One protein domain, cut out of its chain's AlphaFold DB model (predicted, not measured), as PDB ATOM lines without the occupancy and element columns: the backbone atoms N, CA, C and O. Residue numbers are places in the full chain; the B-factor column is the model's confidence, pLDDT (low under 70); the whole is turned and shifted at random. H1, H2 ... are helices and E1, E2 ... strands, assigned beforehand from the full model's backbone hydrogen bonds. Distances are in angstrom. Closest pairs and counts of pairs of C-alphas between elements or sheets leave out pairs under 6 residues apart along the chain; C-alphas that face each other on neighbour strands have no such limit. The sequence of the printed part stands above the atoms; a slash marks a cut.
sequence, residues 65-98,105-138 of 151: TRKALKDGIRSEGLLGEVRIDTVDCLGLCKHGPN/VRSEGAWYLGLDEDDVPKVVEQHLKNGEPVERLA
ATOM      1  N   THR A  65     142.702 112.351 162.770       97.69
ATOM      2  CA  THR A  65     142.429 112.258 164.220       97.69
ATOM      3  C   THR A  65     143.390 111.284 164.914       97.69
ATOM      4  O   THR A  65     143.997 111.592 165.938       97.69
ATOM      5  N   ARG A  66     143.595 110.085 164.344       97.69
ATOM      6  CA  ARG A  66     144.539 109.099 164.899       97.69
ATOM      7  C   ARG A  66     145.984 109.588 164.857       97.69
ATOM      8  O   ARG A  66     146.754 109.253 165.757       97.69
ATOM      9  N   LYS A  67     146.382 110.277 163.786       98.00
ATOM     10  CA  LYS A  67     147.734 110.825 163.661       98.00
ATOM     11  C   LYS A  67     147.952 111.898 164.728       98.00
ATOM     12  O   LYS A  67     148.920 111.781 165.470       98.00
ATOM     13  N   ALA A  68     147.022 112.840 164.862       98.00
ATOM     14  CA  ALA A  68     147.048 113.869 165.892       98.00
ATOM     15  C   ALA A  68     147.133 113.257 167.299       98.00
ATOM     16  O   ALA A  68     147.966 113.677 168.093       98.00
ATOM     17  N   LEU A  69     146.361 112.198 167.589       97.94
ATOM     18  CA  LEU A  69     146.415 111.523 168.894       97.94
ATOM     19  C   LEU A  69     147.803 110.938 169.167       97.94
ATOM     20  O   LEU A  69     148.333 111.085 170.263       97.94
ATOM     21  N   LYS A  70     148.412 110.284 168.169       97.69
ATOM     22  CA  LYS A  70     149.763 109.715 168.293       97.69
ATOM     23  C   LYS A  70     150.836 110.778 168.495       97.69
ATOM     24  O   LYS A  70     151.769 110.554 169.263       97.69
ATOM     25  N   ASP A  71     150.717 111.890 167.783       97.88
ATOM     26  CA  ASP A  71     151.655 113.001 167.894       97.88
ATOM     27  C   ASP A  71     151.509 113.682 169.264       97.88
ATOM     28  O   ASP A  71     152.516 113.912 169.931       97.88
ATOM     29  N   GLY A  72     150.274 113.873 169.741       97.25
ATOM     30  CA  GLY A  72     149.970 114.439 171.057       97.25
ATOM     31  C   GLY A  72     150.470 113.585 172.224       97.25
ATOM     32  O   GLY A  72     151.138 114.096 173.118       97.25
ATOM     33  N   ILE A  73     150.250 112.262 172.213       97.12
ATOM     34  CA  ILE A  73     150.800 111.404 173.284       97.12
ATOM     35  C   ILE A  73     152.332 111.408 173.288       97.12
ATOM     36  O   ILE A  73     152.953 111.228 174.332       97.12
ATOM     37  N   ARG A  74     152.960 111.610 172.122       96.94
ATOM     38  CA  ARG A  74     154.414 111.700 172.010       96.94
ATOM     39  C   ARG A  74     154.934 113.030 172.545       96.94
ATOM     40  O   ARG A  74     155.973 113.016 173.197       96.94
ATOM     41  N   SER A  75     154.257 114.143 172.264       96.50
ATOM     42  CA  SER A  75     154.661 115.463 172.760       96.50
ATOM     43  C   SER A  75     154.486 115.592 174.270       96.50
ATOM     44  O   SER A  75     155.340 116.178 174.922       96.50
ATOM     45  N   GLU A  76     153.437 114.984 174.825       95.62
ATOM     46  CA  GLU A  76     153.148 115.012 176.266       95.62
ATOM     47  C   GLU A  76     153.918 113.958 177.078       95.62
ATOM     48  O   GLU A  76     153.763 113.880 178.293       95.62
ATOM     49  N   GLY A  77     154.752 113.135 176.433       95.31
ATOM     50  CA  GLY A  77     155.556 112.121 177.121       95.31
ATOM     51  C   GLY A  77     154.785 110.875 177.571       95.31
ATOM     52  O   GLY A  77     155.362 110.026 178.236       95.31
ATOM     53  N   LEU A  78     153.537 110.698 177.135       95.50
ATOM     54  CA  LEU A  78     152.633 109.599 177.519       95.50
ATOM     55  C   LEU A  78     152.913 108.273 176.776       95.50
ATOM     56  O   LEU A  78     152.066 107.373 176.690       95.50
ATOM     57  N   LEU A  79     154.096 108.140 176.166       93.81
ATOM     58  CA  LEU A  79     154.480 106.940 175.426       93.81
ATOM     59  C   LEU A  79     154.699 105.766 176.381       93.81
ATOM     60  O   LEU A  79     155.646 105.743 177.158       93.81
ATOM     61  N   GLY A  80     153.876 104.731 176.233       93.00
ATOM     62  CA  GLY A  80     153.913 103.554 177.102       93.00
ATOM     63  C   GLY A  80     152.873 103.591 178.217       93.00
ATOM     64  O   GLY A  80     152.612 102.541 178.783       93.00
ATOM     65  N   GLU A  81     152.237 104.739 178.450       94.62
ATOM     66  CA  GLU A  81     151.083 104.887 179.344       94.62
ATOM     67  C   GLU A  81     149.772 104.796 178.558       94.62
ATOM     68  O   GLU A  81     148.825 104.145 178.990       94.62
ATOM     69  N   VAL A  82     149.742 105.372 177.350       96.69
ATOM     70  CA  VAL A  82     148.565 105.346 176.475       96.69
ATOM     71  C   VAL A  82     148.778 104.410 175.287       96.69
ATOM     72  O   VAL A  82     149.696 104.583 174.475       96.69
ATOM     73  N   ARG A  83     147.871 103.443 175.116       96.19
ATOM     74  CA  ARG A  83     147.824 102.563 173.944       96.19
ATOM     75  C   ARG A  83     146.754 103.024 172.963       96.19
ATOM     76  O   ARG A  83     145.575 102.996 173.283       96.19
ATOM     77  N   ILE A  84     147.147 103.374 171.736       97.44
ATOM     78  CA  ILE A  84     146.198 103.728 170.664       97.44
ATOM     79  C   ILE A  84     146.060 102.580 169.663       97.44
ATOM     80  O   ILE A  84     147.015 102.270 168.944       97.44
ATOM     81  N   ASP A  85     144.864 102.017 169.542       97.56
ATOM     82  CA  ASP A  85     144.511 100.991 168.564       97.56
ATOM     83  C   ASP A  85     143.405 101.437 167.614       97.56
ATOM     84  O   ASP A  85     142.610 102.330 167.896       97.56
ATOM     85  N   THR A  86     143.376 100.819 166.438       97.38
ATOM     86  CA  THR A  86     142.282 100.993 165.483       97.38
ATOM     87  C   THR A  86     141.337  99.819 165.576       97.38
ATOM     88  O   THR A  86     141.782  98.673 165.560       97.38
ATOM     89  N   VAL A  87     140.047 100.115 165.596       97.62
ATOM     90  CA  VAL A  87     138.975  99.121 165.592       97.62
ATOM     91  C   VAL A  87     138.123  99.286 164.346       97.62
ATOM     92  O   VAL A  87     138.139 100.340 163.705       97.62
ATOM     93  N   ASP A  88     137.371  98.250 163.998       96.31
ATOM     94  CA  ASP A  88     136.358  98.344 162.953       96.31
ATOM     95  C   ASP A  88     135.170  99.217 163.402       96.31
ATOM     96  O   ASP A  88     135.250 100.013 164.341       96.31
ATOM     97  N   CYS A  89     134.061  99.146 162.671       96.31
ATOM     98  CA  CYS A  89     132.902  99.993 162.906       96.31
ATOM     99  C   CYS A  89     132.343  99.854 164.335       96.31
ATOM    100  O   CYS A  89     131.943  98.770 164.751       96.31
ATOM    101  N   LEU A  90     132.216 100.987 165.035       95.50
ATOM    102  CA  LEU A  90     131.598 101.087 166.366       95.50
ATOM    103  C   LEU A  90     130.072 101.323 166.337       95.50
ATOM    104  O   LEU A  90     129.459 101.568 167.371       95.50
ATOM    105  N   GLY A  91     129.440 101.306 165.158       94.06
ATOM    106  CA  GLY A  91     127.980 101.409 165.003       94.06
ATOM    107  C   GLY A  91     127.385 102.827 165.049       94.06
ATOM    108  O   GLY A  91     126.214 103.001 164.721       94.06
ATOM    109  N   LEU A  92     128.173 103.856 165.375       94.06
ATOM    110  CA  LEU A  92     127.740 105.265 165.436       94.06
ATOM    111  C   LEU A  92     128.212 106.082 164.221       94.06
ATOM    112  O   LEU A  92     128.699 107.202 164.352       94.06
ATOM    113  N   CYS A  93     128.098 105.525 163.012       94.88
ATOM    114  CA  CYS A  93     128.684 106.107 161.794       94.88
ATOM    115  C   CYS A  93     128.256 107.552 161.494       94.88
ATOM    116  O   CYS A  93     129.039 108.326 160.944       94.88
ATOM    117  N   LYS A  94     127.021 107.922 161.859       94.69
ATOM    118  CA  LYS A  94     126.471 109.267 161.621       94.69
ATOM    119  C   LYS A  94     127.226 110.367 162.367       94.69
ATOM    120  O   LYS A  94     127.192 111.507 161.922       94.69
ATOM    121  N   HIS A  95     127.913 110.006 163.444       94.19
ATOM    122  CA  HIS A  95     128.635 110.928 164.310       94.19
ATOM    123  C   HIS A  95     130.151 110.723 164.238       94.19
ATOM    124  O   HIS A  95     130.843 111.144 165.142       94.19
ATOM    125  N   GLY A  96     130.690 110.050 163.213       93.19
ATOM    126  CA  GLY A  96     132.141 109.850 163.111       93.19
ATOM    127  C   GLY A  96     132.932 111.154 162.874       93.19
ATOM    128  O   GLY A  96     132.341 112.111 162.372       93.19
ATOM    129  N   PRO A  97     134.258 111.174 163.123       96.75
ATOM    130  CA  PRO A  97     135.081 110.081 163.655       96.75
ATOM    131  C   PRO A  97     134.769 109.741 165.115       96.75
ATOM    132  O   PRO A  97     134.561 110.623 165.938       96.75
ATOM    133  N   ASN A  98     134.733 108.444 165.431       97.50
ATOM    134  CA  ASN A  98     134.422 107.970 166.780       97.50
ATOM    135  C   ASN A  98     135.686 107.453 167.465       97.50
ATOM    136  O   ASN A  98     136.412 106.640 166.882       97.50
ATOM    137  N   VAL A 105     139.544 105.652 185.559       77.19
ATOM    138  CA  VAL A 105     138.599 106.575 186.214       77.19
ATOM    139  C   VAL A 105     137.153 106.204 185.873       77.19
ATOM    140  O   VAL A 105     136.259 106.301 186.717       77.19
ATOM    141  N   ARG A 106     136.909 105.730 184.645       74.44
ATOM    142  CA  ARG A 106     135.590 105.326 184.142       74.44
ATOM    143  C   ARG A 106     135.611 103.882 183.640       74.44
ATOM    144  O   ARG A 106     135.996 103.611 182.505       74.44
ATOM    145  N   SER A 107     135.023 102.972 184.426       78.44
ATOM    146  CA  SER A 107     134.888 101.517 184.140       78.44
ATOM    147  C   SER A 107     134.228 101.155 182.795       78.44
ATOM    148  O   SER A 107     134.216 100.024 182.322       78.44
ATOM    149  N   GLU A 108     133.628 102.152 182.188       82.81
ATOM    150  CA  GLU A 108     132.637 102.116 181.141       82.81
ATOM    151  C   GLU A 108     133.092 102.800 179.849       82.81
ATOM    152  O   GLU A 108     132.397 102.684 178.836       82.81
ATOM    153  N   GLY A 109     134.224 103.505 179.906       90.06
ATOM    154  CA  GLY A 109     134.831 104.259 178.816       90.06
ATOM    155  C   GLY A 109     134.137 105.586 178.484       90.06
ATOM    156  O   GLY A 109     132.904 105.715 178.540       90.06
ATOM    157  N   ALA A 110     134.942 106.578 178.100       94.19
ATOM    158  CA  ALA A 110     134.485 107.835 177.519       94.19
ATOM    159  C   ALA A 110     134.379 107.698 175.995       94.19
ATOM    160  O   ALA A 110     135.309 107.232 175.337       94.19
ATOM    161  N   TRP A 111     133.242 108.102 175.437       95.69
ATOM    162  CA  TRP A 111     132.994 108.073 173.997       95.69
ATOM    163  C   TRP A 111     133.088 109.481 173.442       95.69
ATOM    164  O   TRP A 111     132.295 110.329 173.827       95.69
ATOM    165  N   TYR A 112     134.002 109.707 172.511       96.44
ATOM    166  CA  TYR A 112     134.111 110.937 171.742       96.44
ATOM    167  C   TYR A 112     133.529 110.702 170.356       96.44
ATOM    168  O   TYR A 112     133.988 109.825 169.617       96.44
ATOM    169  N   LEU A 113     132.492 111.462 170.019       95.50
ATOM    170  CA  LEU A 113     131.841 111.401 168.715       95.50
ATOM    171  C   LEU A 113     132.148 112.689 167.960       95.50
ATOM    172  O   LEU A 113     132.054 113.773 168.521       95.50
ATOM    173  N   GLY A 114     132.486 112.562 166.685       95.38
ATOM    174  CA  GLY A 114     132.808 113.685 165.817       95.38
ATOM    175  C   GLY A 114     134.164 114.294 166.136       95.38
ATOM    176  O   GLY A 114     134.357 115.467 165.861       95.38
ATOM    177  N   LEU A 115     135.079 113.514 166.723       96.44
ATOM    178  CA  LEU A 115     136.381 114.015 167.144       96.44
ATOM    179  C   LEU A 115     137.248 114.327 165.919       96.44
ATOM    180  O   LEU A 115     137.710 113.412 165.223       96.44
ATOM    181  N   ASP A 116     137.464 115.611 165.670       93.50
ATOM    182  CA  ASP A 116     138.389 116.105 164.657       93.50
ATOM    183  C   ASP A 116     139.819 116.222 165.208       93.50
ATOM    184  O   ASP A 116     140.100 115.865 166.352       93.50
ATOM    185  N   GLU A 117     140.756 116.639 164.361       94.62
ATOM    186  CA  GLU A 117     142.159 116.823 164.740       94.62
ATOM    187  C   GLU A 117     142.408 118.052 165.629       94.62
ATOM    188  O   GLU A 117     143.374 118.044 166.393       94.62
ATOM    189  N   ASP A 118     141.527 119.053 165.591       95.44
ATOM    190  CA  ASP A 118     141.646 120.304 166.349       95.44
ATOM    191  C   ASP A 118     141.229 120.126 167.816       95.44
ATOM    192  O   ASP A 118     141.758 120.779 168.719       95.44
ATOM    193  N   ASP A 119     140.308 119.202 168.083       96.12
ATOM    194  CA  ASP A 119     139.867 118.830 169.423       96.12
ATOM    195  C   ASP A 119     140.841 117.870 170.134       96.12
ATOM    196  O   ASP A 119     140.833 117.764 171.367       96.12
ATOM    197  N   VAL A 120     141.699 117.171 169.384       97.12
ATOM    198  CA  VAL A 120     142.626 116.165 169.927       97.12
ATOM    199  C   VAL A 120     143.568 116.709 171.003       97.12
ATOM    200  O   VAL A 120     143.676 116.042 172.034       97.12
ATOM    201  N   PRO A 121     144.235 117.872 170.845       96.62
ATOM    202  CA  PRO A 121     145.116 118.410 171.882       96.62
ATOM    203  C   PRO A 121     144.422 118.518 173.240       96.62
ATOM    204  O   PRO A 121     144.989 118.130 174.258       96.62
ATOM    205  N   LYS A 122     143.146 118.927 173.247       96.38
ATOM    206  CA  LYS A 122     142.351 119.026 174.472       96.38
ATOM    207  C   LYS A 122     142.055 117.659 175.089       96.38
ATOM    208  O   LYS A 122     142.108 117.521 176.306       96.38
ATOM    209  N   VAL A 123     141.758 116.646 174.273       96.81
ATOM    210  CA  VAL A 123     141.556 115.271 174.761       96.81
ATOM    211  C   VAL A 123     142.851 114.699 175.339       96.81
ATOM    212  O   VAL A 123     142.819 114.045 176.378       96.81
ATOM    213  N   VAL A 124     143.996 114.955 174.706       97.12
ATOM    214  CA  VAL A 124     145.294 114.480 175.206       97.12
ATOM    215  C   VAL A 124     145.635 115.139 176.543       97.12
ATOM    216  O   VAL A 124     145.946 114.439 177.501       97.12
ATOM    217  N   GLU A 125     145.538 116.465 176.627       96.06
ATOM    218  CA  GLU A 125     145.903 117.210 177.833       96.06
ATOM    219  C   GLU A 125     144.914 116.982 178.982       96.06
ATOM    220  O   GLU A 125     145.312 116.666 180.097       96.06
ATOM    221  N   GLN A 126     143.612 117.128 178.741       95.25
ATOM    222  CA  GLN A 126     142.633 117.053 179.822       95.25
ATOM    223  C   GLN A 126     142.327 115.601 180.199       95.25
ATOM    224  O   GLN A 126     142.334 115.245 181.376       95.25
ATOM    225  N   HIS A 127     142.091 114.740 179.208       95.31
ATOM    226  CA  HIS A 127     141.627 113.387 179.488       95.31
ATOM    227  C   HIS A 127     142.770 112.398 179.653       95.31
ATOM    228  O   HIS A 127     142.858 111.755 180.691       95.31
ATOM    229  N   LEU A 128     143.662 112.281 178.669       95.06
ATOM    230  CA  LEU A 128     144.700 111.246 178.710       95.06
ATOM    231  C   LEU A 128     145.801 111.535 179.735       95.06
ATOM    232  O   LEU A 128     146.350 110.595 180.297       95.06
ATOM    233  N   LYS A 129     146.119 112.811 179.981       94.06
ATOM    234  CA  LYS A 129     147.142 113.213 180.955       94.06
ATOM    235  C   LYS A 129     146.579 113.421 182.361       94.06
ATOM    236  O   LYS A 129     147.182 112.951 183.318       94.06
ATOM    237  N   ASN A 130     145.435 114.100 182.497       92.50
ATOM    238  CA  ASN A 130     144.877 114.434 183.817       92.50
ATOM    239  C   ASN A 130     143.745 113.494 184.271       92.50
ATOM    240  O   ASN A 130     143.270 113.614 185.397       92.50
ATOM    241  N   GLY A 131     143.298 112.560 183.425       91.06
ATOM    242  CA  GLY A 131     142.226 111.617 183.757       91.06
ATOM    243  C   GLY A 131     140.818 112.218 183.715       91.06
ATOM    244  O   GLY A 131     139.873 111.580 184.176       91.06
ATOM    245  N   GLU A 132     140.645 113.422 183.158       92.06
ATOM    246  CA  GLU A 132     139.366 114.137 183.137       92.06
ATOM    247  C   GLU A 132     138.738 114.162 181.733       92.06
ATOM    248  O   GLU A 132     139.242 114.833 180.830       92.06
ATOM    249  N   PRO A 133     137.610 113.466 181.505       92.12
ATOM    250  CA  PRO A 133     136.932 113.484 180.216       92.12
ATOM    251  C   PRO A 133     136.501 114.888 179.789       92.12
ATOM    252  O   PRO A 133     135.976 115.678 180.575       92.12
ATOM    253  N   VAL A 134     136.644 115.178 178.497       92.69
ATOM    254  CA  VAL A 134     136.200 116.451 177.925       92.69
ATOM    255  C   VAL A 134     134.683 116.397 177.721       92.69
ATOM    256  O   VAL A 134     134.210 116.055 176.640       92.69
ATOM    257  N   GLU A 135     133.908 116.735 178.755       89.38
ATOM    258  CA  GLU A 135     132.443 116.549 178.790       89.38
ATOM    259  C   GLU A 135     131.699 117.183 177.596       89.38
ATOM    260  O   GLU A 135     130.739 116.604 177.106       89.38
ATOM    261  N   ARG A 136     132.174 118.310 177.035       88.69
ATOM    262  CA  ARG A 136     131.554 118.915 175.830       88.69
ATOM    263  C   ARG A 136     131.637 118.030 174.575       88.69
ATOM    264  O   ARG A 136     130.866 118.229 173.644       88.69
ATOM    265  N   LEU A 137     132.652 117.165 174.506       88.31
ATOM    266  CA  LEU A 137     132.941 116.273 173.377       88.31
ATOM    267  C   LEU A 137     132.490 114.839 173.663       88.31
ATOM    268  O   LEU A 137     132.353 114.028 172.744       88.31
ATOM    269  N   ALA A 138     132.317 114.511 174.944       88.75
ATOM    270  CA  ALA A 138     131.886 113.202 175.377       88.75
ATOM    271  C   ALA A 138     130.403 112.995 175.039       88.75
ATOM    272  O   ALA A 138     129.568 113.880 175.199       88.75
TER     273      ALA A 138
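AT A GLANCE: This is residues 65 to 98 and 105 to 138 of the 151 residues of an uncharacterized protein of uncultured Rubrobacteraceae bacterium (UniProt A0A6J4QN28). Look for two helices, H1 and H2, packed at a steep angle at one end, strand E1 running past one side of them, and short strand E2 towards the other end, apart from both helices. The 68 printed residues hold H1, E1, E2 and H2 in that order, a mixed class, with under half of the residues in named elements. The whole is compact, radius of gyration of the C-alphas 11.7 A, spanning 33 by 24 by 21 A.

HOW THE PARTS SIT: Start at H1, residues 65 to 75; it touches H2, residues 120 to 129, closest at the C-alphas of Leu 69 and Val 120, 6.1 A. They run the same way at a steep tilt of 52 degrees. The closest C-alphas of H1 and E1, residues 82 to 87, are Ile 73 and Val 82, 7.2 A. E2, residues 110 to 113, is apart from H1, E1 and H2; E1 and E2 pair with no named strand. Every O i to N i+4 pair is within hydrogen-bond range in H1, 5 of 6 in H2.

IN THESE COORDINATES: Find C-alpha 65 at (142.429, 112.258, 164.220); from there H1 runs 15.3 A. E1 runs 15.8 A, E2 9.9 A, and H2 12.3 A to C-alpha 129 at (147.142, 113.213, 180.955).

THE WHOLE: Residues 99 to 104 are cut out, C-alphas 98 and 105 standing 19.9 A apart. No printed residue is under 70 in pLDDT.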